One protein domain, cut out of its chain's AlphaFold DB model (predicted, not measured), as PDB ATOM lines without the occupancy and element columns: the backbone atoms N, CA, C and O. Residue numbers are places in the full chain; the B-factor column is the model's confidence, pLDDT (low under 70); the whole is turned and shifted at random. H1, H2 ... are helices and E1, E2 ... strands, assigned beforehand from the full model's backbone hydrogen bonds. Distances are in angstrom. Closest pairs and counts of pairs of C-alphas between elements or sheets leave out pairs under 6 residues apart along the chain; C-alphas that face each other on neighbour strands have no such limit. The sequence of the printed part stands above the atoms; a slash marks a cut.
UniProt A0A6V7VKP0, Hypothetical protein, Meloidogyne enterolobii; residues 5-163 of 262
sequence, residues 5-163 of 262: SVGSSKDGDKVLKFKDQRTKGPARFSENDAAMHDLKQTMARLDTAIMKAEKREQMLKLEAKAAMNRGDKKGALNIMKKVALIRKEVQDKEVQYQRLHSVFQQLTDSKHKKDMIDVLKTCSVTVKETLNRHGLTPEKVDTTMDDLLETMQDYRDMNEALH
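Overview. This is residues 5 to 163 of the 262 residues of the protein "Hypothetical protein" of Meloidogyne enterolobii (UniProt A0A6V7VKP0). A long helical hairpin, H1 and H2, makes the longest axis; a shorter helical hairpin, H3 and H4, lies along one half of it, and a small strand hairpin, E1 and E2, sits by the first turns of H1. Together the four helices form a rather loose up-and-down bundle, each running against the one before. The printed part has 159 residues, with two named strands and four named helices that follow along the chain as E1, E2, H1, H2, H3, H4; the sheet, in the order E1 - E2, is antiparallel, and the class is mostly helix. The whole is loose, with a radius of gyration of the C-alphas of 20.9 A, and spans 72 by 36 by 29 A.

Along the chain. E1, residues 5 to 8, begins at C-alpha 5 (202.607, 191.777, 262.602), and E2 is residues 14 to 18. H1, residues 31 to 69, is 57.5 A long and begins at C-alpha 31 (212.116, 200.033, 262.078). H2, residues 73 to 109, measures 53.5 A, H3, residues 116 to 134, 26.3 A. H4, residues 138 to 163, measures 36.2 A and ends at C-alpha 163 (232.622, 197.025, 276.817).

Arrangement. In the hairpin E1 and E2, N 5 and O 17 are 2.9 A apart, within hydrogen-bond range. The closest C-alphas of E1 and H1, Ser 8 and Ala 34, are 7.1 A apart. H1 and H2 touch, closest at C-alphas Ala 64 and Ala 76, 4.6 A, at a shallow tilt of 18 degrees, opposite ways. H1 touches H3 with residues 31 to 39 alone, closest at C-alphas Asn 32 and Ile 117, 6.9 A; the tilt of 37 degrees is only just steep. H3 and H4 touch, closest at C-alphas Cys 123 and Leu 148, 6.9 A, at a shallow tilt of 7 degrees. H1 and H4 are apart. In H1, H2, H3 and H4 every O i to N i+4 pair is within hydrogen-bond range.

Size, cuts and confidence. The two C-alphas farthest apart, Gly 25 and Gly 71, are 72.3 A apart. The printed part has no cut; the link E2 to H1 is long, and its residues 20 to 25 stand free. Mean pLDDT of the printed part is 73.0, with 68 residues under 70, among them 107 to 145.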
ATOM      1  N   SER A   5     202.687 190.317 262.571       77.25
ATOM      2  CA  SER A   5     202.607 191.777 262.602       77.25
ATOM      3  C   SER A   5     202.842 192.364 261.223       77.25
ATOM      4  O   SER A   5     203.748 191.930 260.512       77.25
ATOM      5  N   VAL A   6     202.040 193.361 260.866       79.25
ATOM      6  CA  VAL A   6     202.132 194.065 259.587       79.25
ATOM      7  C   VAL A   6     202.787 195.419 259.814       79.25
ATOM      8  O   VAL A   6     202.395 196.151 260.720       79.25
ATOM      9  N   GLY A   7     203.763 195.746 258.980       77.94
ATOM     10  CA  GLY A   7     204.345 197.074 258.880       77.94
ATOM     11  C   GLY A   7     204.330 197.588 257.453       77.94
ATOM     12  O   GLY A   7     203.903 196.904 256.522       77.94
ATOM     13  N   SER A   8     204.819 198.805 257.290       75.06
ATOM     14  CA  SER A   8     205.001 199.448 255.994       75.06
ATOM     15  C   SER A   8     206.450 199.896 255.856       75.06
ATOM     16  O   SER A   8     206.982 200.531 256.768       75.06
ATOM     17  N   SER A   9     207.086 199.557 254.733       70.19
ATOM     18  CA  SER A   9     208.365 200.158 254.339       70.19
ATOM     19  C   SER A   9     208.155 201.640 253.984       70.19
ATOM     20  O   SER A   9     207.030 202.087 253.741       70.19
ATOM     21  N   LYS A  10     209.248 202.409 253.942       64.69
ATOM     22  CA  LYS A  10     209.270 203.816 253.516       64.69
ATOM     23  C   LYS A  10     208.724 204.018 252.096       64.69
ATOM     24  O   LYS A  10     208.241 205.103 251.796       64.69
ATOM     25  N   ASP A  11     208.748 202.977 251.262       64.12
ATOM     26  CA  ASP A  11     208.194 202.996 249.900       64.12
ATOM     27  C   ASP A  11     206.691 202.653 249.839       64.12
ATOM     28  O   ASP A  11     206.100 202.627 248.762       64.12
ATOM     29  N   GLY A  12     206.049 202.403 250.987       69.56
ATOM     30  CA  GLY A  12     204.627 202.054 251.080       69.56
ATOM     31  C   GLY A  12     204.326 200.556 250.950       69.56
ATOM     32  O   GLY A  12     203.171 200.152 251.113       69.56
ATOM     33  N   ASP A  13     205.346 199.724 250.722       77.69
ATOM     34  CA  ASP A  13     205.211 198.268 250.648       77.69
ATOM     35  C   ASP A  13     204.773 197.684 251.999       77.69
ATOM     36  O   ASP A  13     205.341 198.004 253.047       77.69
ATOM     37  N   LYS A  14     203.761 196.804 251.987       78.06
ATOM     38  CA  LYS A  14     203.306 196.095 253.193       78.06
ATOM     39  C   LYS A  14     204.247 194.931 253.486       78.06
ATOM     40  O   LYS A  14     204.330 193.988 252.704       78.06
ATOM     41  N   VAL A  15     204.895 194.970 254.644       78.69
ATOM     42  CA  VAL A  15     205.832 193.934 255.087       78.69
ATOM     43  C   VAL A  15     205.191 193.121 256.207       78.69
ATOM     44  O   VAL A  15     204.714 193.669 257.203       78.69
ATOM     45  N   LEU A  16     205.172 191.800 256.038       78.81
ATOM     46  CA  LEU A  16     204.667 190.856 257.033       78.81
ATOM     47  C   LEU A  16     205.834 190.308 257.847       78.81
ATOM     48  O   LEU A  16     206.756 189.707 257.298       78.81
ATOM     49  N   LYS A  17     205.772 190.478 259.166       77.94
ATOM     50  CA  LYS A  17     206.707 189.868 260.106       77.94
ATOM     51  C   LYS A  17     206.019 188.738 260.852       77.94
ATOM     52  O   LYS A  17     205.021 188.953 261.541       77.94
ATOM     53  N   PHE A  18     206.590 187.548 260.731       78.44
ATOM     54  CA  PHE A  18     206.162 186.364 261.462       78.44
ATOM     55  C   PHE A  18     206.887 186.296 262.802       78.44
ATOM     56  O   PHE A  18     208.068 186.629 262.905       78.44
ATOM     57  N   LYS A  19     206.172 185.868 263.839       70.88
ATOM     58  CA  LYS A  19     206.762 185.613 265.149       70.88
ATOM     59  C   LYS A  19     207.762 184.465 265.080       70.88
ATOM     60  O   LYS A  19     207.419 183.371 264.637       70.88
ATOM     61  N   ASP A  20     208.957 184.701 265.610       70.50
ATOM     62  CA  ASP A  20     209.896 183.629 265.911       70.50
ATOM     63  C   ASP A  20     209.407 182.870 267.153       70.50
ATOM     64  O   ASP A  20     209.110 183.463 268.196       70.50
ATOM     65  N   GLN A  21     209.342 181.547 267.032       65.75
ATOM     66  CA  GLN A  21     208.880 180.604 268.047       65.75
ATOM     67  C   GLN A  21     209.684 180.696 269.357       65.75
ATOM     68  O   GLN A  21     209.183 180.310 270.412       65.75
ATOM     69  N   ARG A  22     210.907 181.243 269.304       64.50
ATOM     70  CA  ARG A  22     211.791 181.445 270.463       64.50
ATOM     71  C   ARG A  22     211.572 182.774 271.194       64.50
ATOM     72  O   ARG A  22     212.025 182.922 272.328       64.50
ATOM     73  N   THR A  23     210.882 183.739 270.587       65.19
ATOM     74  CA  THR A  23     210.714 185.085 271.160       65.19
ATOM     75  C   THR A  23     209.452 185.199 272.019       65.19
ATOM     76  O   THR A  23     208.349 184.834 271.606       65.19
ATOM     77  N   LYS A  24     209.605 185.711 273.252       57.44
ATOM     78  CA  LYS A  24     208.481 186.003 274.155       57.44
ATOM     79  C   LYS A  24     207.894 187.382 273.837       57.44
ATOM     80  O   LYS A  24     208.629 188.357 273.738       57.44
ATOM     81  N   GLY A  25     206.567 187.452 273.747       62.09
ATOM     82  CA  GLY A  25     205.809 188.678 273.470       62.09
ATOM     83  C   GLY A  25     205.212 188.737 272.056       62.09
ATOM     84  O   GLY A  25     205.417 187.808 271.269       62.09
ATOM     85  N   PRO A  26     204.430 189.789 271.748       62.81
ATOM     86  CA  PRO A  26     203.831 189.978 270.432       62.81
ATOM     87  C   PRO A  26     204.892 190.222 269.364       62.81
ATOM     88  O   PRO A  26     205.849 190.963 269.612       62.81
ATOM     89  N   ALA A  27     204.703 189.673 268.161       66.06
ATOM     90  CA  ALA A  27     205.486 190.120 267.013       66.06
ATOM     91  C   ALA A  27     205.220 191.620 266.830       66.06
ATOM     92  O   ALA A  27     204.076 192.046 266.693       66.06
ATOM     93  N   ARG A  28     206.267 192.440 266.908       69.88
ATOM     94  CA  ARG A  28     206.187 193.867 266.607       69.88
ATOM     95  C   ARG A  28     207.049 194.140 265.396       69.88
ATOM     96  O   ARG A  28     208.235 193.781 265.378       69.88
ATOM     97  N   PHE A  29     206.436 194.769 264.404       70.38
ATOM     98  CA  PHE A  29     207.171 195.357 263.306       70.38
ATOM     99  C   PHE A  29     207.997 196.517 263.861       70.38
ATOM    100  O   PHE A  29     207.467 197.435 264.486       70.38
ATOM    101  N   SER A  30     209.305 196.409 263.700       74.19
ATOM    102  CA  SER A  30     210.300 197.381 264.115       74.19
ATOM    103  C   SER A  30     210.828 198.108 262.887       74.19
ATOM    104  O   SER A  30     210.803 197.591 261.773       74.19
ATOM    105  N   GLU A  31     211.385 199.292 263.102       66.00
ATOM    106  CA  GLU A  31     212.116 200.033 262.078       66.00
ATOM    107  C   GLU A  31     213.271 199.214 261.462       66.00
ATOM    108  O   GLU A  31     213.565 199.348 260.276       66.00
ATOM    109  N   ASN A  32     213.851 198.283 262.225       69.88
ATOM    110  CA  ASN A  32     214.843 197.335 261.715       69.88
ATOM    111  C   ASN A  32     214.266 196.429 260.606       69.88
ATOM    112  O   ASN A  32     214.917 196.172 259.598       69.88
ATOM    113  N   ASP A  33     213.008 195.998 260.735       73.88
ATOM    114  CA  ASP A  33     212.367 195.165 259.714       73.88
ATOM    115  C   ASP A  33     212.167 195.935 258.397       73.88
ATOM    116  O   ASP A  33     212.285 195.350 257.320       73.88
ATOM    117  N   ALA A  34     211.943 197.253 258.472       74.44
ATOM    118  CA  ALA A  34     211.902 198.125 257.299       74.44
ATOM    119  C   ALA A  34     213.293 198.305 256.665       74.44
ATOM    120  O   ALA A  34     213.427 198.170 255.453       74.44
ATOM    121  N   ALA A  35     214.342 198.530 257.462       71.25
ATOM    122  CA  ALA A  35     215.711 198.654 256.951       71.25
ATOM    123  C   ALA A  35     216.215 197.352 256.295       71.25
ATOM    124  O   ALA A  35     216.800 197.387 255.212       71.25
ATOM    125  N   MET A  36     215.933 196.191 256.902       78.81
ATOM    126  CA  MET A  36     216.231 194.878 256.315       78.81
ATOM    127  C   MET A  36     215.501 194.668 254.988       78.81
ATOM    128  O   MET A  36     216.079 194.126 254.045       78.81
ATOM    129  N   HIS A  37     214.236 195.083 254.905       82.44
ATOM    130  CA  HIS A  37     213.469 195.019 253.665       82.44
ATOM    131  C   HIS A  37     214.093 195.897 252.570       82.44
ATOM    132  O   HIS A  37     214.301 195.423 251.454       82.44
ATOM    133  N   ASP A  38     214.461 197.134 252.894       78.00
ATOM    134  CA  ASP A  38     215.034 198.083 251.935       78.00
ATOM    135  C   ASP A  38     216.422 197.630 251.437       78.00
ATOM    136  O   ASP A  38     216.724 197.731 250.241       78.00
ATOM    137  N   LEU A  39     217.251 197.050 252.317       79.88
ATOM    138  CA  LEU A  39     218.514 196.406 251.934       79.88
ATOM    139  C   LEU A  39     218.273 195.227 250.984       79.88
ATOM    140  O   LEU A  39     218.897 195.159 249.925       79.88
ATOM    141  N   LYS A  40     217.324 194.336 251.304       86.12
ATOM    142  CA  LYS A  40     216.940 193.212 250.430       86.12
ATOM    143  C   LYS A  40     216.456 193.684 249.063       86.12
ATOM    144  O   LYS A  40     216.842 193.118 248.042       86.12
ATOM    145  N   GLN A  41     215.647 194.737 249.027       85.56
ATOM    146  CA  GLN A  41     215.155 195.313 247.783       85.56
ATOM    147  C   GLN A  41     216.300 195.907 246.949       85.56
ATOM    148  O   GLN A  41     216.335 195.728 245.732       85.56
ATOM    149  N   THR A  42     217.256 196.582 247.589       81.50
ATOM    150  CA  THR A  42     218.429 197.160 246.917       81.50
ATOM    151  C   THR A  42     219.346 196.070 246.360       81.50
ATOM    152  O   THR A  42     219.736 196.149 245.196       81.50
ATOM    153  N   MET A  43     219.602 195.005 247.128       85.38
ATOM    154  CA  MET A  43     220.339 193.825 246.658       85.38
ATOM    155  C   MET A  43     219.653 193.175 245.446       85.38
ATOM    156  O   MET A  43     220.305 192.930 244.436       85.38
ATOM    157  N   ALA A  44     218.325 193.009 245.470       87.88
ATOM    158  CA  ALA A  44     217.575 192.465 244.331       87.88
ATOM    159  C   ALA A  44     217.649 193.353 243.068       87.88
ATOM    160  O   ALA A  44     217.659 192.858 241.934       87.88
ATOM    161  N   ARG A  45     217.712 194.682 243.241       83.38
ATOM    162  CA  ARG A  45     217.922 195.630 242.133       83.38
ATOM    163  C   ARG A  45     219.330 195.504 241.550       83.38
ATOM    164  O   ARG A  45     219.457 195.522 240.324       83.38
ATOM    165  N   LEU A  46     220.353 195.354 242.395       82.81
ATOM    166  CA  LEU A  46     221.732 195.114 241.961       82.81
ATOM    167  C   LEU A  46     221.862 193.788 241.215       82.81
ATOM    168  O   LEU A  46     222.368 193.804 240.099       82.81
ATOM    169  N   ASP A  47     221.295 192.697 241.735       89.25
ATOM    170  CA  ASP A  47     221.248 191.397 241.047       89.25
ATOM    171  C   ASP A  47     220.643 191.533 239.645       89.25
ATOM    172  O   ASP A  47     221.221 191.120 238.638       89.25
ATOM    173  N   THR A  48     219.493 192.204 239.544       90.69
ATOM    174  CA  THR A  48     218.834 192.434 238.252       90.69
ATOM    175  C   THR A  48     219.703 193.278 237.309       90.69
ATOM    176  O   THR A  48     219.691 193.071 236.091       90.69
ATOM    177  N   ALA A  49     220.442 194.254 237.838       83.56
ATOM    178  CA  ALA A  49     221.349 195.090 237.059       83.56
ATOM    179  C   ALA A  49     222.583 194.308 236.578       83.56
ATOM    180  O   ALA A  49     222.943 194.444 235.405       83.56
ATOM    181  N   ILE A  50     223.167 193.464 237.435       89.94
ATOM    182  CA  ILE A  50     224.274 192.548 237.125       89.94
ATOM    183  C   ILE A  50     223.849 191.606 235.999       89.94
ATOM    184  O   ILE A  50     224.452 191.640 234.928       89.94
ATOM    185  N   MET A  51     222.725 190.898 236.151       93.75
ATOM    186  CA  MET A  51     222.204 189.985 235.123       93.75
ATOM    187  C   MET A  51     222.005 190.678 233.764       93.75
ATOM    188  O   MET A  51     222.325 190.133 232.704       93.75
ATOM    189  N   LYS A  52     221.472 191.909 233.761       92.12
ATOM    190  CA  LYS A  52     221.293 192.693 232.526       92.12
ATOM    191  C   LYS A  52     222.631 193.094 231.901       92.12
ATOM    192  O   LYS A  52     222.747 193.076 230.673       92.12
ATOM    193  N   ALA A  53     223.613 193.489 232.708       85.81
ATOM    194  CA  ALA A  53     224.942 193.864 232.238       85.81
ATOM    195  C   ALA A  53     225.709 192.652 231.684       85.81
ATOM    196  O   ALA A  53     226.238 192.735 230.576       85.81
ATOM    197  N   GLU A  54     225.657 191.500 232.354       93.56
ATOM    198  CA  GLU A  54     226.237 190.238 231.877       93.56
ATOM    199  C   GLU A  54     225.628 189.792 230.545       93.56
ATOM    200  O   GLU A  54     226.348 189.455 229.603       93.56
ATOM    201  N   LYS A  55     224.298 189.876 230.402       95.62
ATOM    202  CA  LYS A  55     223.631 189.571 229.130       95.62
ATOM    203  C   LYS A  55     224.106 190.493 228.004       95.62
ATOM    204  O   LYS A  55     224.336 190.026 226.888       95.62
ATOM    205  N   ARG A  56     224.291 191.793 228.270       91.81
ATOM    206  CA  ARG A  56     224.877 192.717 227.278       91.81
ATOM    207  C   ARG A  56     226.322 192.358 226.948       91.81
ATOM    208  O   ARG A  56     226.687 192.403 225.776       91.81
ATOM    209  N   GLU A  57     227.125 191.980 227.941       92.25
ATOM    210  CA  GLU A  57     228.505 191.538 227.727       92.25
ATOM    211  C   GLU A  57     228.551 190.333 226.771       92.25
ATOM    212  O   GLU A  57     229.331 190.322 225.816       92.25
ATOM    213  N   GLN A  58     227.676 189.344 226.975       94.62
ATOM    214  CA  GLN A  58     227.563 188.170 226.106       94.62
ATOM    215  C   GLN A  58     227.141 188.537 224.677       94.62
ATOM    216  O   GLN A  58     227.756 188.062 223.720       94.62
ATOM    217  N   MET A  59     226.153 189.420 224.515       94.69
ATOM    218  CA  MET A  59     225.721 189.896 223.193       94.69
ATOM    219  C   MET A  59     226.858 190.593 222.435       94.69
ATOM    220  O   MET A  59     227.102 190.282 221.270       94.69
ATOM    221  N   LEU A  60     227.616 191.468 223.104       89.94
ATOM    222  CA  LEU A  60     228.770 192.145 222.507       89.94
ATOM    223  C   LEU A  60     229.896 191.161 222.148       89.94
ATOM    224  O   LEU A  60     230.540 191.311 221.112       89.94
ATOM    225  N   LYS A  61     230.118 190.114 222.953       90.94
ATOM    226  CA  LYS A  61     231.072 189.041 222.615       90.94
ATOM    227  C   LYS A  61     230.665 188.300 221.338       90.94
ATOM    228  O   LYS A  61     231.532 187.979 220.524       90.94
ATOM    229  N   LEU A  62     229.373 188.026 221.141       95.44
ATOM    230  CA  LEU A  62     228.868 187.414 219.905       95.44
ATOM    231  C   LEU A  62     229.033 188.355 218.704       95.44
ATOM    232  O   LEU A  62     229.479 187.920 217.642       95.44
ATOM    233  N   GLU A  63     228.757 189.646 218.881       88.81
ATOM    234  CA  GLU A  63     228.937 190.663 217.840       88.81
ATOM    235  C   GLU A  63     230.410 190.808 217.423       88.81
ATOM    236  O   GLU A  63     230.717 190.857 216.231       88.81
ATOM    237  N   ALA A  64     231.338 190.781 218.388       86.44
ATOM    238  CA  ALA A  64     232.775 190.795 218.124       86.44
ATOM    239  C   ALA A  64     233.219 189.567 217.314       86.44
ATOM    240  O   ALA A  64     233.980 189.703 216.355       86.44
ATOM    241  N   LYS A  65     232.710 188.370 217.648       91.31
ATOM    242  CA  LYS A  65     232.964 187.147 216.864       91.31
ATOM    243  C   LYS A  65     232.427 187.274 215.438       91.31
ATOM    244  O   LYS A  65     233.124 186.925 214.489       91.31
ATOM    245  N   ALA A  66     231.225 187.821 215.271       92.06
ATOM    246  CA  ALA A  66     230.651 188.052 213.950       92.06
ATOM    247  C   ALA A  66     231.477 189.062 213.128       92.06
ATOM    248  O   ALA A  66     231.678 188.848 211.935       92.06
ATOM    249  N   ALA A  67     232.003 190.125 213.749       86.31
ATOM    250  CA  ALA A  67     232.898 191.083 213.092       86.31
ATOM    251  C   ALA A  67     234.225 190.441 212.653       86.31
ATOM    252  O   ALA A  67     234.671 190.671 211.529       86.31
ATOM    253  N   MET A  68     234.801 189.562 213.482       88.12
ATOM    254  CA  MET A  68     235.993 188.784 213.124       88.12
ATOM    255  C   MET A  68     235.748 187.857 211.930       88.12
ATOM    256  O   MET A  68     236.578 187.806 211.025       88.12
ATOM    257  N   ASN A  69     234.594 187.182 211.881       91.56
ATOM    258  CA  ASN A  69     234.227 186.306 210.761       91.56
ATOM    259  C   ASN A  69     234.043 187.076 209.442       91.56
ATOM    260  O   ASN A  69     234.255 186.515 208.373       91.56
ATOM    261  N   ARG A  70     233.682 188.364 209.511       91.44
ATOM    262  CA  ARG A  70     233.598 189.267 208.350       91.44
ATOM    263  C   ARG A  70     234.953 189.866 207.939       91.44
ATOM    264  O   ARG A  70     235.002 190.647 206.997       91.44
ATOM    265  N   GLY A  71     236.038 189.544 208.647       88.44
ATOM    266  CA  GLY A  71     237.374 190.094 208.401       88.44
ATOM    267  C   GLY A  71     237.600 191.508 208.956       88.44
ATOM    268  O   GLY A  71     238.691 192.059 208.793       88.44
ATOM    269  N   ASP A  72     236.622 192.090 209.656       87.94
ATOM    270  CA  ASP A  72     236.732 193.428 210.243       87.94
ATOM    271  C   ASP A  72     237.408 193.387 211.622       87.94
ATOM    272  O   ASP A  72     236.778 193.415 212.684       87.94
ATOM    273  N   LYS A  73     238.742 193.340 211.596       85.31
ATOM    274  CA  LYS A  73     239.579 193.318 212.805       85.31
ATOM    275  C   LYS A  73     239.467 194.605 213.632       85.31
ATOM    276  O   LYS A  73     239.555 194.547 214.858       85.31
ATOM    277  N   LYS A  74     239.285 195.770 212.992       81.69
ATOM    278  CA  LYS A  74     239.205 197.065 213.693       81.69
ATOM    279  C   LYS A  74     237.863 197.218 214.412       81.69
ATOM    280  O   LYS A  74     237.848 197.627 215.574       81.69
ATOM    281  N   GLY A  75     236.759 196.839 213.765       74.75
ATOM    282  CA  GLY A  75     235.431 196.810 214.374       74.75
ATOM    283  C   GLY A  75     235.351 195.820 215.533       74.75
ATOM    284  O   GLY A  75     234.887 196.183 216.615       74.75
ATOM    285  N   ALA A  76     235.907 194.616 215.366       80.88
ATOM    286  CA  ALA A  76     235.991 193.629 216.441       80.88
ATOM    287  C   ALA A  76     236.760 194.156 217.665       80.88
ATOM    288  O   ALA A  76     236.285 194.022 218.793       80.88
ATOM    289  N   LEU A  77     237.906 194.821 217.462       79.44
ATOM    290  CA  LEU A  77     238.675 195.428 218.553       79.44
ATOM    291  C   LEU A  77     237.869 196.508 219.292       79.44
ATOM    292  O   LEU A  77     237.911 196.578 220.519       79.44
ATOM    293  N   ASN A  78     237.115 197.338 218.567       75.50
ATOM    294  CA  ASN A  78     236.273 198.365 219.178       75.50
ATOM    295  C   ASN A  78     235.137 197.756 220.019       75.50
ATOM    296  O   ASN A  78     234.877 198.206 221.134       75.50
ATOM    297  N   ILE A  79     234.495 196.692 219.528       79.44
ATOM    298  CA  ILE A  79     233.467 195.960 220.284       79.44
ATOM    299  C   ILE A  79     234.080 195.316 221.537       79.44
ATOM    300  O   ILE A  79     233.501 195.399 222.617       79.44
ATOM    301  N   MET A  80     235.291 194.762 221.440       81.12
ATOM    302  CA  MET A  80     236.002 194.193 222.591       81.12
ATOM    303  C   MET A  80     236.341 195.234 223.668       81.12
ATOM    304  O   MET A  80     236.291 194.915 224.855       81.12
ATOM    305  N   LYS A  81     236.610 196.495 223.298       78.31
ATOM    306  CA  LYS A  81     236.747 197.592 224.277       78.31
ATOM    307  C   LYS A  81     235.440 197.848 225.031       78.31
ATOM    308  O   LYS A  81     235.465 198.030 226.246       78.31
ATOM    309  N   LYS A  82     234.294 197.799 224.340       77.81
ATOM    310  CA  LYS A  82     232.969 197.908 224.979       77.81
ATOM    311  C   LYS A  82     232.697 196.730 225.920       77.81
ATOM    312  O   LYS A  82     232.192 196.942 227.014       77.81
ATOM    313  N   VAL A  83     233.087 195.511 225.534       81.25
ATOM    314  CA  VAL A  83     233.019 194.323 226.406       81.25
ATOM    315  C   VAL A  83     233.815 194.538 227.694       81.25
ATOM    316  O   VAL A  83     233.305 194.247 228.768       81.25
ATOM    317  N   ALA A  84     235.041 195.065 227.606       77.06
ATOM    318  CA  ALA A  84     235.863 195.338 228.785       77.06
ATOM    319  C   ALA A  84     235.220 196.379 229.719       77.06
ATOM    320  O   ALA A  84     235.241 196.196 230.933       77.06
ATOM    321  N   LEU A  85     234.599 197.424 229.159       78.38
ATOM    322  CA  LEU A  85     233.881 198.437 229.937       78.38
ATOM    323  C   LEU A  85     232.685 197.836 230.691       78.38
ATOM    324  O   LEU A  85     232.560 198.037 231.894       78.38
ATOM    325  N   ILE A  86     231.843 197.056 230.005       78.31
ATOM    326  CA  ILE A  86     230.688 196.393 230.631       78.31
ATOM    327  C   ILE A  86     231.139 195.348 231.659       78.31
ATOM    328  O   ILE A  86     230.508 195.198 232.698       78.31
ATOM    329  N   ARG A  87     232.249 194.643 231.416       83.75
ATOM    330  CA  ARG A  87     232.813 193.708 232.398       83.75
ATOM    331  C   ARG A  87     233.251 194.418 233.674       83.75
ATOM    332  O   ARG A  87     232.970 193.913 234.754       83.75
ATOM    333  N   LYS A  88     233.918 195.570 233.548       80.00
ATOM    334  CA  LYS A  88     234.270 196.396 234.708       80.00
ATOM    335  C   LYS A  88     233.004 196.814 235.460       80.00
ATOM    336  O   LYS A  88     232.921 196.615 236.659       80.00
ATOM    337  N   GLU A  89     231.984 197.275 234.739       78.81
ATOM    338  CA  GLU A  89     230.697 197.646 235.332       78.81
ATOM    339  C   GLU A  89     230.029 196.486 236.105       78.81
ATOM    340  O   GLU A  89     229.437 196.716 237.159       78.81
ATOM    341  N   VAL A  90     230.108 195.252 235.591       81.44
ATOM    342  CA  VAL A  90     229.632 194.043 236.286       81.44
ATOM    343  C   VAL A  90     230.426 193.811 237.569       81.44
ATOM    344  O   VAL A  90     229.824 193.619 238.620       81.44
ATOM    345  N   GLN A  91     231.758 193.868 237.497       80.12
ATOM    346  CA  GLN A  91     232.629 193.682 238.656       80.12
ATOM    347  C   GLN A  91     232.362 194.730 239.745       80.12
ATOM    348  O   GLN A  91     232.257 194.374 240.915       80.12
ATOM    349  N   ASP A  92     232.196 195.997 239.369       75.44
ATOM    350  CA  ASP A  92     231.910 197.080 240.312       75.44
ATOM    351  C   ASP A  92     230.568 196.838 241.036       75.44
ATOM    352  O   ASP A  92     230.467 196.986 242.253       75.44
ATOM    353  N   LYS A  93     229.535 196.394 240.306       80.06
ATOM    354  CA  LYS A  93     228.223 196.057 240.889       80.06
ATOM    355  C   LYS A  93     228.264 194.814 241.776       80.06
ATOM    356  O   LYS A  93     227.561 194.774 242.781       80.06
ATOM    357  N   GLU A  94     229.080 193.827 241.426       77.94
ATOM    358  CA  GLU A  94     229.306 192.630 242.241       77.94
ATOM    359  C   GLU A  94     229.952 192.997 243.583       77.94
ATOM    360  O   GLU A  94     229.492 192.576 244.641       77.94
ATOM    361  N   VAL A  95     230.959 193.874 243.565       79.12
ATOM    362  CA  VAL A  95     231.579 194.396 244.791       79.12
ATOM    363  C   VAL A  95     230.548 195.128 245.657       79.12
ATOM    364  O   VAL A  95     230.476 194.880 246.862       79.12
ATOM    365  N   GLN A  96     229.698 195.973 245.063       76.00
ATOM    366  CA  GLN A  96     228.606 196.644 245.784       76.00
ATOM    367  C   GLN A  96     227.625 195.649 246.416       76.00
ATOM    368  O   GLN A  96     227.205 195.835 247.562       76.00
ATOM    369  N   TYR A  97     227.280 194.580 245.695       82.25
ATOM    370  CA  TYR A  97     226.410 193.523 246.194       82.25
ATOM    371  C   TYR A  97     227.019 192.808 247.404       82.25
ATOM    372  O   TYR A  97     226.375 192.730 248.450       82.25
ATOM    373  N   GLN A  98     228.274 192.351 247.304       81.00
ATOM    374  CA  GLN A  98     228.957 191.653 248.400       81.00
ATOM    375  C   GLN A  98     229.066 192.520 249.660       81.00
ATOM    376  O   GLN A  98     228.890 192.032 250.778       81.00
ATOM    377  N   ARG A  99     229.288 193.829 249.496       72.88
ATOM    378  CA  ARG A  99     229.320 194.776 250.618       72.88
ATOM    379  C   ARG A  99     227.957 194.914 251.296       72.88
ATOM    380  O   ARG A  99     227.877 194.791 252.517       72.88
ATOM    381  N   LEU A 100     226.878 195.109 250.532       78.06
ATOM    382  CA  LEU A 100     225.520 195.159 251.095       78.06
ATOM    383  C   LEU A 100     225.128 193.840 251.766       78.06
ATOM    384  O   LEU A 100     224.479 193.851 252.810       78.06
ATOM    385  N   HIS A 101     225.558 192.715 251.200       80.38
ATOM    386  CA  HIS A 101     225.345 191.399 251.782       80.38
ATOM    387  C   HIS A 101     226.071 191.244 253.129       80.38
ATOM    388  O   HIS A 101     225.473 190.756 254.085       80.38
ATOM    389  N   SER A 102     227.308 191.736 253.253       76.62
ATOM    390  CA  SER A 102     228.041 191.762 254.530       76.62
ATOM    391  C   SER A 102     227.324 192.605 255.593       76.62
ATOM    392  O   SER A 102     227.126 192.148 256.720       76.62
ATOM    393  N   VAL A 103     226.840 193.800 255.231       73.50
ATOM    394  CA  VAL A 103     226.035 194.645 256.135       73.50
ATOM    395  C   VAL A 103     224.747 193.926 256.555       73.50
ATOM    396  O   VAL A 103     224.362 193.956 257.725       73.50
ATOM    397  N   PHE A 104     224.095 193.226 255.623       79.19
ATOM    398  CA  PHE A 104     222.894 192.439 255.899       79.19
ATOM    399  C   PHE A 104     223.153 191.269 256.867       79.19
ATOM    400  O   PHE A 104     222.350 191.031 257.775       79.19
ATOM    401  N   GLN A 105     224.276 190.561 256.719       77.56
ATOM    402  CA  GLN A 105     224.683 189.489 257.635       77.56
ATOM    403  C   GLN A 105     224.943 190.030 259.045       77.56
ATOM    404  O   GLN A 105     224.324 189.573 260.004       77.56
ATOM    405  N   GLN A 106     225.733 191.100 259.165       70.00
ATOM    406  CA  GLN A 106     226.032 191.740 260.454       70.00
ATOM    407  C   GLN A 106     224.767 192.225 261.189       70.00
ATOM    408  O   GLN A 106     224.685 192.165 262.421       70.00
ATOM    409  N   LEU A 107     223.751 192.667 260.440       67.44
ATOM    410  CA  LEU A 107     222.446 193.068 260.973       67.44
ATOM    411  C   LEU A 107     221.611 191.881 261.474       67.44
ATOM    412  O   LEU A 107     220.886 191.993 262.471       67.44
ATOM    413  N   THR A 108     221.709 190.747 260.784       68.88
ATOM    414  CA  THR A 108     221.036 189.506 261.178       68.88
ATOM    415  C   THR A 108     221.653 188.956 262.470       68.88
ATOM    416  O   THR A 108     220.907 188.584 263.384       68.88
ATOM    417  N   ASP A 109     222.982 189.041 262.591       67.81
ATOM    418  CA  ASP A 109     223.776 188.444 263.672       67.81
ATOM    419  C   ASP A 109     223.821 189.279 264.971       67.81
ATOM    420  O   ASP A 109     223.954 188.727 266.066       67.81
ATOM    421  N   SER A 110     223.667 190.609 264.909       55.09
ATOM    422  CA  SER A 110     223.894 191.476 266.078       55.09
ATOM    423  C   SER A 110     222.820 191.382 267.180       55.09
ATOM    424  O   SER A 110     221.629 191.626 266.966       55.09
ATOM    425  N   LYS A 111     223.272 191.126 268.420       49.53
ATOM    426  CA  LYS A 111     222.507 191.196 269.689       49.53
ATOM    427  C   LYS A 111     222.155 192.630 270.141       49.53
ATOM    428  O   LYS A 111     221.247 192.783 270.952       49.53
ATOM    429  N   HIS A 112     222.800 193.667 269.589       52.53
ATOM    430  CA  HIS A 112     222.669 195.085 269.988       52.53
ATOM    431  C   HIS A 112     221.985 195.951 268.911       52.53
ATOM    432  O   HIS A 112     222.426 197.036 268.549       52.53
ATOM    433  N   LYS A 113     220.852 195.460 268.395       56.31
ATOM    434  CA  LYS A 113     220.063 196.031 267.282       56.31
ATOM    435  C   LYS A 113     219.546 197.463 267.459       56.31
ATOM    436  O   LYS A 113     218.885 197.922 266.540       56.31
ATOM    437  N   LYS A 114     219.738 198.124 268.606       56.16
ATOM    438  CA  LYS A 114     219.108 199.418 268.920       56.16
ATOM    439  C   LYS A 114     219.954 200.618 268.479       56.16
ATOM    440  O   LYS A 114     219.383 201.560 267.946       56.16
ATOM    441  N   ASP A 115     221.274 200.545 268.613       53.03
ATOM    442  CA  ASP A 115     222.166 201.692 268.366       53.03
ATOM    443  C   ASP A 115     222.713 201.698 266.926       53.03
ATOM    444  O   ASP A 115     222.921 202.750 266.333       53.03
ATOM    445  N   MET A 116     222.776 200.523 266.287       58.78
ATOM    446  CA  MET A 116     222.998 200.390 264.839       58.78
ATOM    447  C   MET A 116     221.882 201.013 263.978       58.78
ATOM    448  O   MET A 116     222.044 201.141 262.765       58.78
ATOM    449  N   ILE A 117     220.738 201.384 264.569       61.03
ATOM    450  CA  ILE A 117     219.557 201.892 263.850       61.03
ATOM    451  C   ILE A 117     219.821 203.266 263.245       61.03
ATOM    452  O   ILE A 117     219.456 203.483 262.092       61.03
ATOM    453  N   ASP A 118     220.446 204.178 263.988       59.84
ATOM    454  CA  ASP A 118     220.638 205.561 263.534       59.84
ATOM    455  C   ASP A 118     221.708 205.649 262.441       59.84
ATOM    456  O   ASP A 118     221.527 206.348 261.438       59.84
ATOM    457  N   VAL A 119     222.754 204.826 262.561       64.44
ATOM    458  CA  VAL A 119     223.740 204.613 261.496       64.44
ATOM    459  C   VAL A 119     223.034 204.058 260.255       64.44
ATOM    460  O   VAL A 119     223.085 204.679 259.196       64.44
ATOM    461  N   LEU A 120     222.249 202.979 260.380       58.03
ATOM    462  CA  LEU A 120     221.509 202.367 259.263       58.03
ATOM    463  C   LEU A 120     220.484 203.292 258.598       58.03
ATOM    464  O   LEU A 120     220.279 203.217 257.385       58.03
ATOM    465  N   LYS A 121     219.820 204.157 259.364       64.94
ATOM    466  CA  LYS A 121     218.879 205.160 258.849       64.94
ATOM    467  C   LYS A 121     219.591 206.100 257.891       64.94
ATOM    468  O   LYS A 121     219.109 206.326 256.782       64.94
ATOM    469  N   THR A 122     220.746 206.584 258.328       66.00
ATOM    470  CA  THR A 122     221.614 207.460 257.551       66.00
ATOM    471  C   THR A 122     222.129 206.705 256.327       66.00
ATOM    472  O   THR A 122     221.995 207.198 255.217       66.00
ATOM    473  N   CYS A 123     222.544 205.444 256.481       61.88
ATOM    474  CA  CYS A 123     223.004 204.585 255.386       61.88
ATOM    475  C   CYS A 123     221.942 204.371 254.302       61.88
ATOM    476  O   CYS A 123     222.184 204.609 253.125       61.88
ATOM    477  N   SER A 124     220.748 203.914 254.686       60.72
ATOM    478  CA  SER A 124     219.671 203.601 253.747       60.72
ATOM    479  C   SER A 124     219.196 204.854 253.017       60.72
ATOM    480  O   SER A 124     218.966 204.802 251.812       60.72
ATOM    481  N   VAL A 125     219.095 205.989 253.714       68.12
ATOM    482  CA  VAL A 125     218.718 207.263 253.094       68.12
ATOM    483  C   VAL A 125     219.821 207.750 252.159       68.12
ATOM    484  O   VAL A 125     219.522 208.012 250.999       68.12
ATOM    485  N   THR A 126     221.080 207.775 252.598       67.31
ATOM    486  CA  THR A 126     222.219 208.245 251.797       67.31
ATOM    487  C   THR A 126     222.466 207.362 250.578       67.31
ATOM    488  O   THR A 126     222.601 207.875 249.473       67.31
ATOM    489  N   VAL A 127     222.445 206.032 250.720       65.62
ATOM    490  CA  VAL A 127     222.596 205.102 249.587       65.62
ATOM    491  C   VAL A 127     221.458 205.294 248.589       65.62
ATOM    492  O   VAL A 127     221.708 205.380 247.390       65.62
ATOM    493  N   LYS A 128     220.211 205.415 249.060       64.56
ATOM    494  CA  LYS A 128     219.033 205.606 248.201       64.56
ATOM    495  C   LYS A 128     219.047 206.975 247.521       64.56
ATOM    496  O   LYS A 128     218.718 207.071 246.343       64.56
ATOM    497  N   GLU A 129     219.464 208.020 248.226       65.38
ATOM    498  CA  GLU A 129     219.596 209.375 247.697       65.38
ATOM    499  C   GLU A 129     220.716 209.462 246.655       65.38
ATOM    500  O   GLU A 129     220.490 210.011 245.578       65.38
ATOM    501  N   THR A 130     221.861 208.821 246.896       63.84
ATOM    502  CA  THR A 130     222.961 208.701 245.928       63.84
ATOM    503  C   THR A 130     222.525 207.920 244.686       63.84
ATOM    504  O   THR A 130     222.751 208.382 243.564       63.84
ATOM    505  N   LEU A 131     221.809 206.801 244.859       62.44
ATOM    506  CA  LEU A 131     221.261 206.006 243.751       62.44
ATOM    507  C   LEU A 131     220.247 206.797 242.912       62.44
ATOM    508  O   LEU A 131     220.232 206.679 241.687       62.44
ATOM    509  N   ASN A 132     219.404 207.598 243.572       60.88
ATOM    510  CA  ASN A 132     218.336 208.364 242.934       60.88
ATOM    511  C   ASN A 132     218.845 209.648 242.260       60.88
ATOM    512  O   ASN A 132     218.341 210.001 241.195       60.88
ATOM    513  N   ARG A 133     219.820 210.357 242.851       59.44
ATOM    514  CA  ARG A 133     220.349 211.626 242.312       59.44
ATOM    515  C   ARG A 133     221.375 211.438 241.205       59.44
ATOM    516  O   ARG A 133     221.360 212.197 240.241       59.44
ATOM    517  N   HIS A 134     222.283 210.478 241.350       55.12
ATOM    518  CA  HIS A 134     223.464 210.371 240.487       55.12
ATOM    519  C   HIS A 134     223.454 209.122 239.596       55.12
ATOM    520  O   HIS A 134     224.349 208.941 238.769       55.12
ATOM    521  N   GLY A 135     222.433 208.268 239.738       55.75
ATOM    522  CA  GLY A 135     222.413 206.937 239.142       55.75
ATOM    523  C   GLY A 135     223.437 205.997 239.793       55.75
ATOM    524  O   GLY A 135     224.175 206.375 240.697       55.75
ATOM    525  N   LEU A 136     223.495 204.750 239.316       54.88
ATOM    526  CA  LEU A 136     224.456 203.718 239.745       54.88
ATOM    527  C   LEU A 136     225.887 204.037 239.260       54.88
ATOM    528  O   LEU A 136     226.448 203.294 238.453       54.88
ATOM    529  N   THR A 137     226.470 205.157 239.692       56.44
ATOM    530  CA  THR A 137     227.884 205.465 239.444       56.44
ATOM    531  C   THR A 137     228.743 204.850 240.557       56.44
ATOM    532  O   THR A 137     228.558 205.216 241.718       56.44
ATOM    533  N   PRO A 138     229.667 203.919 240.238       55.03
ATOM    534  CA  PRO A 138     230.446 203.180 241.236       55.03
ATOM    535  C   PRO A 138     231.193 204.071 242.227       55.03
ATOM    536  O   PRO A 138     231.125 203.850 243.425       55.03
ATOM    537  N   GLU A 139     231.795 205.147 241.730       58.53
ATOM    538  CA  GLU A 139     232.704 206.009 242.490       58.53
ATOM    539  C   GLU A 139     232.040 206.736 243.669       58.53
ATOM    540  O   GLU A 139     232.663 206.915 244.706       58.53
ATOM    541  N   LYS A 140     230.783 207.184 243.527       61.88
ATOM    542  CA  LYS A 140     230.092 207.932 244.598       61.88
ATOM    543  C   LYS A 140     229.458 206.988 245.614       61.88
ATOM    544  O   LYS A 140     229.341 207.332 246.788       61.88
ATOM    545  N   VAL A 141     229.067 205.800 245.150       64.50
ATOM    546  CA  VAL A 141     228.636 204.707 246.023       64.50
ATOM    547  C   VAL A 141     229.819 204.197 246.843       64.50
ATOM    548  O   VAL A 141     229.637 203.939 248.021       64.50
ATOM    549  N   ASP A 142     231.021 204.119 246.264       60.41
ATOM    550  CA  ASP A 142     232.237 203.723 246.982       60.41
ATOM    551  C   ASP A 142     232.558 204.690 248.125       60.41
ATOM    552  O   ASP A 142     232.612 204.246 249.261       60.41
ATOM    553  N   THR A 143     232.629 206.004 247.881       66.12
ATOM    554  CA  THR A 143     232.918 206.983 248.952       66.12
ATOM    555  C   THR A 143     231.885 206.948 250.080       66.12
ATOM    556  O   THR A 143     232.241 206.869 251.246       66.12
ATOM    557  N   THR A 144     230.593 206.939 249.742       63.91
ATOM    558  CA  THR A 144     229.539 206.887 250.773       63.91
ATOM    559  C   THR A 144     229.487 205.552 251.516       63.91
ATOM    560  O   THR A 144     228.952 205.500 252.621       63.91
ATOM    561  N   MET A 145     230.017 204.478 250.927       61.75
ATOM    562  CA  MET A 145     230.140 203.175 251.577       61.75
ATOM    563  C   MET A 145     231.419 203.068 252.413       61.75
ATOM    564  O   MET A 145     231.399 202.390 253.433       61.75
ATOM    565  N   ASP A 146     232.502 203.730 252.014       70.25
ATOM    566  CA  ASP A 146     233.746 203.800 252.781       70.25
ATOM    567  C   ASP A 146     233.528 204.602 254.073       70.25
ATOM    568  O   ASP A 146     233.786 204.068 255.149       70.25
ATOM    569  N   ASP A 147     232.901 205.782 253.996       66.19
ATOM    570  CA  ASP A 147     232.505 206.585 255.171       66.19
ATOM    571  C   ASP A 147     231.562 205.794 256.112       66.19
ATOM    572  O   ASP A 147     231.529 205.957 257.334       66.19
ATOM    573  N   LEU A 148     230.757 204.899 255.538       64.44
ATOM    574  CA  LEU A 148     229.824 204.036 256.261       64.44
ATOM    575  C   LEU A 148     230.537 202.873 256.949       64.44
ATOM    576  O   LEU A 148     230.225 202.547 258.093       64.44
ATOM    577  N   LEU A 149     231.470 202.223 256.259       65.06
ATOM    578  CA  LEU A 149     232.275 201.157 256.839       65.06
ATOM    579  C   LEU A 149     233.176 201.711 257.941       65.06
ATOM    580  O   LEU A 149     233.277 201.058 258.972       65.06
ATOM    581  N   GLU A 150     233.732 202.911 257.762       73.62
ATOM    582  CA  GLU A 150     234.478 203.658 258.779       73.62
ATOM    583  C   GLU A 150     233.597 203.954 259.997       73.62
ATOM    584  O   GLU A 150     233.903 203.486 261.082       73.62
ATOM    585  N   THR A 151     232.423 204.569 259.831       63.59
ATOM    586  CA  THR A 151     231.525 204.845 260.974       63.59
ATOM    587  C   THR A 151     230.997 203.585 261.674       63.59
ATOM    588  O   THR A 151     230.737 203.601 262.879       63.59
ATOM    589  N   MET A 152     230.841 202.467 260.956       59.75
ATOM    590  CA  MET A 152     230.525 201.165 261.560       59.75
ATOM    591  C   MET A 152     231.730 200.548 262.283       59.75
ATOM    592  O   MET A 152     231.535 199.861 263.289       59.75
ATOM    593  N   GLN A 153     232.947 200.759 261.776       66.81
ATOM    594  CA  GLN A 153     234.198 200.371 262.426       66.81
ATOM    595  C   GLN A 153     234.387 201.187 263.705       66.81
ATOM    596  O   GLN A 153     234.482 200.598 264.771       66.81
ATOM    597  N   ASP A 154     234.254 202.509 263.630       64.75
ATOM    598  CA  ASP A 154     234.309 203.429 264.763       64.75
ATOM    599  C   ASP A 154     233.260 203.082 265.822       64.75
ATOM    600  O   ASP A 154     233.525 203.159 267.018       64.75
ATOM    601  N   TYR A 155     232.056 202.662 265.417       59.25
ATOM    602  CA  TYR A 155     231.043 202.187 266.359       59.25
ATOM    603  C   TYR A 155     231.436 200.861 267.023       59.25
ATOM    604  O   TYR A 155     231.192 200.694 268.220       59.25
ATOM    605  N   ARG A 156     232.033 199.915 266.283       62.38
ATOM    606  CA  ARG A 156     232.587 198.687 266.873       62.38
ATOM    607  C   ARG A 156     233.697 199.024 267.855       62.38
ATOM    608  O   ARG A 156     233.606 198.570 268.984       62.38
ATOM    609  N   ASP A 157     234.633 199.877 267.466       62.88
ATOM    610  CA  ASP A 157     235.784 200.278 268.267       62.88
ATOM    611  C   ASP A 157     235.343 201.064 269.512       62.88
ATOM    612  O   ASP A 157     235.843 200.823 270.606       62.88
ATOM    613  N   MET A 158     234.333 201.938 269.406       57.19
ATOM    614  CA  MET A 158     233.731 202.624 270.557       57.19
ATOM    615  C   MET A 158     232.956 201.675 271.467       57.19
ATOM    616  O   MET A 158     233.027 201.804 272.684       57.19
ATOM    617  N   ASN A 159     232.170 200.753 270.912       49.41
ATOM    618  CA  ASN A 159     231.380 199.826 271.714       49.41
ATOM    619  C   ASN A 159     232.260 198.739 272.349       49.41
ATOM    620  O   ASN A 159     231.946 198.283 273.446       49.41
ATOM    621  N   GLU A 160     233.363 198.370 271.697       58.38
ATOM    622  CA  GLU A 160     234.451 197.555 272.233       58.38
ATOM    623  C   GLU A 160     235.198 198.330 273.314       58.38
ATOM    624  O   GLU A 160     235.267 197.831 274.422       58.38
ATOM    625  N   ALA A 161     235.575 199.594 273.108       57.53
ATOM    626  CA  ALA A 161     236.148 200.446 274.156       57.53
ATOM    627  C   ALA A 161     235.187 200.708 275.337       57.53
ATOM    628  O   ALA A 161     235.627 200.877 276.472       57.53
ATOM    629  N   LEU A 162     233.867 200.719 275.111       46.75
ATOM    630  CA  LEU A 162     232.845 200.832 276.160       46.75
ATOM    631  C   LEU A 162     232.593 199.501 276.887       46.75
ATOM    632  O   LEU A 162     232.297 199.518 278.082       46.75
ATOM    633  N   HIS A 163     232.710 198.358 276.203       44.19
ATOM    634  CA  HIS A 163     232.622 197.025 276.817       44.19
ATOM    635  C   HIS A 163     233.930 196.613 277.510       44.19
ATOM    636  O   HIS A 163     233.885 195.923 278.529       44.19
TER     637      HIS A 163